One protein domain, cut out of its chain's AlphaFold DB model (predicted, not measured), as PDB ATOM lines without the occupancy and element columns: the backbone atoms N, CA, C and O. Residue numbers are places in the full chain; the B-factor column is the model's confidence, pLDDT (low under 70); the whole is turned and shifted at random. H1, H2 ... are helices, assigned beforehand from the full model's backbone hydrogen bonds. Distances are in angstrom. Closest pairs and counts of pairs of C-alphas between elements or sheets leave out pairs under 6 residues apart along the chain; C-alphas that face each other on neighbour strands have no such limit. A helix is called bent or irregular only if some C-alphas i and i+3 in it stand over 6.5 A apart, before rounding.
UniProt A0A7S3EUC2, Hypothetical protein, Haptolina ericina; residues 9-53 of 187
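This is residues 9 to 53 of the 187 residues of the protein "Hypothetical protein" of Haptolina ericina (UniProt A0A7S3EUC2). An open hook made of two helices: the long helix H2 bends into a short arm H2a and a long arm H2b, and the shorter helix H1 folds back from the beginning of H2a, leaving an empty gap between H1 and H2b. H2b makes the long limb of the hook, H1 the shorter limb and H2a the turn between them, and no two of these three touch. The printed part has 45 residues with two named helices, H1 then H2, and no named strand; its class is all helix. The whole is loose, with a radius of gyration of the C-alphas of 13.3 A, and its outline is flat, but only just: the C-alphas span 41 by 21 by 8 A along their three main axes.

H2, residues 24 to 52, was assigned as one helix by its hydrogen bonds but is bent, with C-alphas 32 and 35 7.0 A apart. Its arm H2b, residues 35 to 52, is 25.7 A long and ends at C-alpha 52, (32.585, 28.075, 103.075). The arm H2a, residues 24 to 32, is 13.7 A long and begins at C-alpha 24, (4.544, 19.800, 129.980). H1, residues 9 to 20, is 16.9 A long and begins at C-alpha 9, (20.705, 33.813, 117.694).

H2b stands at a steep tilt of 60 degrees to H2a. H1 and H2a are close but not clearly touching; their closest C-alphas, those of Phe 20 and Ala 26, are 6.4 A apart. These two run opposite ways at a steep tilt of 49 degrees. H1 and H2b are apart. In H1 and H2b every O i to N i+4 pair is within hydrogen-bond range; in H2a 3 of 5 are.

The two C-alphas farthest apart, those of Pro 24 and Val 53, are 41.8 A apart. Residues 9 to 16, which belong to H1, stand free, and so do residues 31 to 53, of which 31 to 52 belong to H2. The link from H1 to H2 is tight, with 3 residues. The printed part has no cut. Its mean pLDDT is 87.8, and no printed residue is under 70.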
ATOM      1  N   TYR A   9      22.087  34.313 117.732       82.69
ATOM      2  CA  TYR A   9      20.705  33.813 117.694       82.69
ATOM      3  C   TYR A   9      20.553  32.429 118.353       82.69
ATOM      4  O   TYR A   9      19.573  32.180 119.052       82.69
ATOM      5  N   LEU A  10      21.562  31.558 118.216       82.25
ATOM      6  CA  LEU A  10      21.609  30.239 118.856       82.25
ATOM      7  C   LEU A  10      21.600  30.298 120.390       82.25
ATOM      8  O   LEU A  10      20.922  29.490 121.020       82.25
ATOM      9  N   LEU A  11      22.308  31.258 120.997       83.50
ATOM     10  CA  LEU A  11      22.312  31.443 122.451       83.50
ATOM     11  C   LEU A  11      20.936  31.912 122.940       83.50
ATOM     12  O   LEU A  11      20.449  31.422 123.953       83.50
ATOM     13  N   GLY A  12      20.281  32.803 122.190       88.00
ATOM     14  CA  GLY A  12      18.913  33.235 122.484       88.00
ATOM     15  C   GLY A  12      17.917  32.073 122.449       88.00
ATOM     16  O   GLY A  12      17.175  31.870 123.409       88.00
ATOM     17  N   VAL A  13      17.949  31.259 121.388       87.12
ATOM     18  CA  VAL A  13      17.098  30.062 121.259       87.12
ATOM     19  C   VAL A  13      17.391  29.045 122.366       87.12
ATOM     20  O   VAL A  13      16.459  28.462 122.916       87.12
ATOM     21  N   PHE A  14      18.659  28.866 122.744       88.44
ATOM     22  CA  PHE A  14      19.043  28.015 123.870       88.44
ATOM     23  C   PHE A  14      18.446  28.505 125.200       88.44
ATOM     24  O   PHE A  14      17.827  27.715 125.912       88.44
ATOM     25  N   CYS A  15      18.573  29.796 125.519       89.94
ATOM     26  CA  CYS A  15      18.024  30.376 126.750       89.94
ATOM     27  C   CYS A  15      16.494  30.285 126.806       89.94
ATOM     28  O   CYS A  15      15.924  29.963 127.852       89.94
ATOM     29  N   VAL A  16      15.824  30.526 125.674       91.06
ATOM     30  CA  VAL A  16      14.377  30.331 125.535       91.06
ATOM     31  C   VAL A  16      14.032  28.869 125.814       91.06
ATOM     32  O   VAL A  16      13.227  28.596 126.698       91.06
ATOM     33  N   GLY A  17      14.703  27.924 125.149       90.75
ATOM     34  CA  GLY A  17      14.491  26.492 125.360       90.75
ATOM     35  C   GLY A  17      14.638  26.080 126.826       90.75
ATOM     36  O   GLY A  17      13.735  25.445 127.366       90.75
ATOM     37  N   ALA A  18      15.715  26.516 127.486       90.25
ATOM     38  CA  ALA A  18      15.967  26.263 128.906       90.25
ATOM     39  C   ALA A  18      14.847  26.799 129.818       90.25
ATOM     40  O   ALA A  18      14.475  26.144 130.791       90.25
ATOM     41  N   SER A  19      14.268  27.952 129.478       91.81
ATOM     42  CA  SER A  19      13.172  28.563 130.243       91.81
ATOM     43  C   SER A  19      11.854  27.785 130.119       91.81
ATOM     44  O   SER A  19      11.060  27.771 131.056       91.81
ATOM     45  N   PHE A  20      11.624  27.102 128.991       91.44
ATOM     46  CA  PHE A  20      10.403  26.326 128.732       91.44
ATOM     47  C   PHE A  20      10.508  24.840 129.133       91.44
ATOM     48  O   PHE A  20       9.517  24.116 129.044       91.44
ATOM     49  N   CYS A  21      11.665  24.363 129.614       87.69
ATOM     50  CA  CYS A  21      11.890  22.945 129.935       87.69
ATOM     51  C   CYS A  21      10.968  22.365 131.026       87.69
ATOM     52  O   CYS A  21      10.791  21.146 131.091       87.69
ATOM     53  N   THR A  22      10.396  23.208 131.888       91.19
ATOM     54  CA  THR A  22       9.513  22.795 132.992       91.19
ATOM     55  C   THR A  22       8.047  22.649 132.577       91.19
ATOM     56  O   THR A  22       7.262  22.069 133.322       91.19
ATOM     57  N   LEU A  23       7.666  23.133 131.388       93.06
ATOM     58  CA  LEU A  23       6.278  23.140 130.928       93.06
ATOM     59  C   LEU A  23       5.932  21.839 130.174       93.06
ATOM     60  O   LEU A  23       6.572  21.529 129.164       93.06
ATOM     61  N   PRO A  24       4.897  21.083 130.598       89.69
ATOM     62  CA  PRO A  24       4.544  19.800 129.980       89.69
ATOM     63  C   PRO A  24       4.092  19.953 128.521       89.69
ATOM     64  O   PRO A  24       4.505  19.169 127.671       89.69
ATOM     65  N   PHE A  25       3.351  21.022 128.206       91.94
ATOM     66  CA  PHE A  25       2.949  21.359 126.836       91.94
ATOM     67  C   PHE A  25       4.153  21.561 125.898       91.94
ATOM     68  O   PHE A  25       4.162  21.075 124.769       91.94
ATOM     69  N   ALA A  26       5.206  22.237 126.371       88.19
ATOM     70  CA  ALA A  26       6.405  22.477 125.569       88.19
ATOM     71  C   ALA A  26       7.157  21.170 125.265       88.19
ATOM     72  O   ALA A  26       7.707  21.005 124.175       88.19
ATOM     73  N   ARG A  27       7.145  20.215 126.204       87.38
ATOM     74  CA  ARG A  27       7.735  18.885 126.011       87.38
ATOM     75  C   ARG A  27       6.981  18.073 124.960       87.38
ATOM     76  O   ARG A  27       7.624  17.445 124.124       87.38
ATOM     77  N   GLU A  28       5.652  18.095 124.985       90.00
ATOM     78  CA  GLU A  28       4.822  17.406 123.991       90.00
ATOM     79  C   GLU A  28       5.031  17.999 122.593       90.00
ATOM     80  O   GLU A  28       5.371  17.276 121.655       90.00
ATOM     81  N   ALA A  29       4.983  19.329 122.476       89.38
ATOM     82  CA  ALA A  29       5.261  20.032 121.227       89.38
ATOM     83  C   ALA A  29       6.667  19.725 120.674       89.38
ATOM     84  O   ALA A  29       6.838  19.580 119.461       89.38
ATOM     85  N   TYR A  30       7.672  19.563 121.549       88.31
ATOM     86  CA  TYR A  30       9.043  19.235 121.148       88.31
ATOM     87  C   TYR A  30       9.138  17.910 120.376       88.31
ATOM     88  O   TYR A  30       9.909  17.807 119.421       88.31
ATOM     89  N   THR A  31       8.339  16.903 120.739       87.88
ATOM     90  CA  THR A  31       8.391  15.580 120.090       87.88
ATOM     91  C   THR A  31       8.052  15.642 118.601       87.88
ATOM     92  O   THR A  31       8.679  14.949 117.797       87.88
ATOM     93  N   HIS A  32       7.142  16.537 118.212       92.00
ATOM     94  CA  HIS A  32       6.758  16.748 116.819       92.00
ATOM     95  C   HIS A  32       7.819  17.512 116.016       92.00
ATOM     96  O   HIS A  32       7.968  17.283 114.816       92.00
ATOM     97  N   VAL A  33       8.588  18.397 116.659       90.44
ATOM     98  CA  VAL A  33       9.611  19.222 115.987       90.44
ATOM     99  C   VAL A  33      11.026  18.636 116.061       90.44
ATOM    100  O   VAL A  33      11.898  19.050 115.298       90.44
ATOM    101  N   ALA A  34      11.279  17.643 116.917       88.50
ATOM    102  CA  ALA A  34      12.591  17.007 117.062       88.50
ATOM    103  C   ALA A  34      13.159  16.409 115.748       88.50
ATOM    104  O   ALA A  34      14.358  16.580 115.479       88.50
ATOM    105  N   PRO A  35      12.352  15.773 114.869       91.38
ATOM    106  CA  PRO A  35      12.842  15.315 113.569       91.38
ATOM    107  C   PRO A  35      13.274  16.480 112.671       91.38
ATOM    108  O   PRO A  35      14.327  16.408 112.032       91.38
ATOM    109  N   LEU A  36      12.503  17.574 112.666       92.38
ATOM    110  CA  LEU A  36      12.827  18.788 111.914       92.38
ATOM    111  C   LEU A  36      14.138  19.397 112.408       92.38
ATOM    112  O   LEU A  36      15.002  19.708 111.597       92.38
ATOM    113  N   GLN A  37      14.351  19.480 113.724       88.94
ATOM    114  CA  GLN A  37      15.613  19.960 114.295       88.94
ATOM    115  C   GLN A  37      16.818  19.133 113.811       88.94
ATOM    116  O   GLN A  37      17.875  19.685 113.484       88.94
ATOM    117  N   THR A  38      16.672  17.809 113.736       90.44
ATOM    118  CA  THR A  38      17.745  16.915 113.274       90.44
ATOM    119  C   THR A  38      18.075  17.144 111.798       90.44
ATOM    120  O   THR A  38      19.245  17.191 111.425       90.44
ATOM    121  N   TRP A  39      17.068  17.326 110.947       92.75
ATOM    122  CA  TRP A  39      17.288  17.620 109.530       92.75
ATOM    123  C   TRP A  39      17.847  19.021 109.301       92.75
ATOM    124  O   TRP A  39      18.832  19.172 108.578       92.75
ATOM    125  N   THR A  40      17.293  20.030 109.968       88.94
ATOM    126  CA  THR A  40      17.751  21.416 109.849       88.94
ATOM    127  C   THR A  40      19.193  21.565 110.313       88.94
ATOM    128  O   THR A  40      19.974  22.209 109.626       88.94
ATOM    129  N   SER A  41      19.599  20.926 111.417       86.56
ATOM    130  CA  SER A  41      20.999  20.973 111.874       86.56
ATOM    131  C   SER A  41      21.969  20.326 110.880       86.56
ATOM    132  O   SER A  41      23.038  20.878 110.628       86.56
ATOM    133  N   ARG A  42      21.595  19.204 110.252       88.69
ATOM    134  CA  ARG A  42      22.400  18.578 109.186       88.69
ATOM    135  C   ARG A  42      22.541  19.486 107.969       88.69
ATOM    136  O   ARG A  42      23.649  19.640 107.463       88.69
ATOM    137  N   LEU A  43      21.440  20.089 107.520       89.12
ATOM    138  CA  LEU A  43      21.442  21.025 106.393       89.12
ATOM    139  C   LEU A  43      22.263  22.271 106.711       89.12
ATOM    140  O   LEU A  43      23.062  22.704 105.892       89.12
ATOM    141  N   PHE A  44      22.119  22.802 107.917       85.31
ATOM    142  CA  PHE A  44      22.838  23.971 108.391       85.31
ATOM    143  C   PHE A  44      24.349  23.745 108.443       85.31
ATOM    144  O   PHE A  44      25.100  24.482 107.815       85.31
ATOM    145  N   PHE A  45      24.814  22.697 109.128       81.94
ATOM    146  CA  PHE A  45      26.248  22.417 109.184       81.94
ATOM    147  C   PHE A  45      26.795  21.984 107.822       81.94
ATOM    148  O   PHE A  45      27.882  22.412 107.445       81.94
ATOM    149  N   GLY A  46      26.044  21.181 107.064       84.94
ATOM    150  CA  GLY A  46      26.455  20.716 105.742       84.94
ATOM    151  C   GLY A  46      26.590  21.851 104.729       84.94
ATOM    152  O   GLY A  46      27.615  21.949 104.062       84.94
ATOM    153  N   ALA A  47      25.592  22.732 104.640       85.88
ATOM    154  CA  ALA A  47      25.612  23.850 103.707       85.88
ATOM    155  C   ALA A  47      26.576  24.952 104.169       85.88
ATOM    156  O   ALA A  47      27.444  25.357 103.403       85.88
ATOM    157  N   THR A  48      26.482  25.410 105.421       80.25
ATOM    158  CA  THR A  48      27.302  26.534 105.894       80.25
ATOM    159  C   THR A  48      28.779  26.153 105.968       80.25
ATOM    160  O   THR A  48      29.612  26.814 105.358       80.25
ATOM    161  N   VAL A  49      29.128  25.058 106.653       82.12
ATOM    162  CA  VAL A  49      30.541  24.671 106.813       82.12
ATOM    163  C   VAL A  49      31.094  24.074 105.520       82.12
ATOM    164  O   VAL A  49      32.237  24.344 105.172       82.12
ATOM    165  N   GLY A  50      30.300  23.297 104.777       81.88
ATOM    166  CA  GLY A  50      30.760  22.646 103.548       81.88
ATOM    167  C   GLY A  50      31.072  23.623 102.412       81.88
ATOM    168  O   GLY A  50      32.105  23.480 101.762       81.88
ATOM    169  N   PHE A  51      30.225  24.634 102.183       82.69
ATOM    170  CA  PHE A  51      30.426  25.582 101.077       82.69
ATOM    171  C   PHE A  51      31.424  26.703 101.389       82.69
ATOM    172  O   PHE A  51      31.971  27.303 100.466       82.69
ATOM    173  N   GLN A  52      31.695  26.983 102.665       80.81
ATOM    174  CA  GLN A  52      32.585  28.075 103.075       80.81
ATOM    175  C   GLN A  52      34.083  27.707 103.012       80.81
ATOM    176  O   GLN A  52      34.942  28.589 103.081       80.81
ATOM    177  N   VAL A  53      34.425  26.420 102.873       82.12
ATOM    178  CA  VAL A  53      35.815  25.936 102.920       82.12
ATOM    179  C   VAL A  53      36.513  26.085 101.559       82.12
ATOM    180  O   VAL A  53      36.118  25.432 100.589       82.12
TER     181      VAL A  53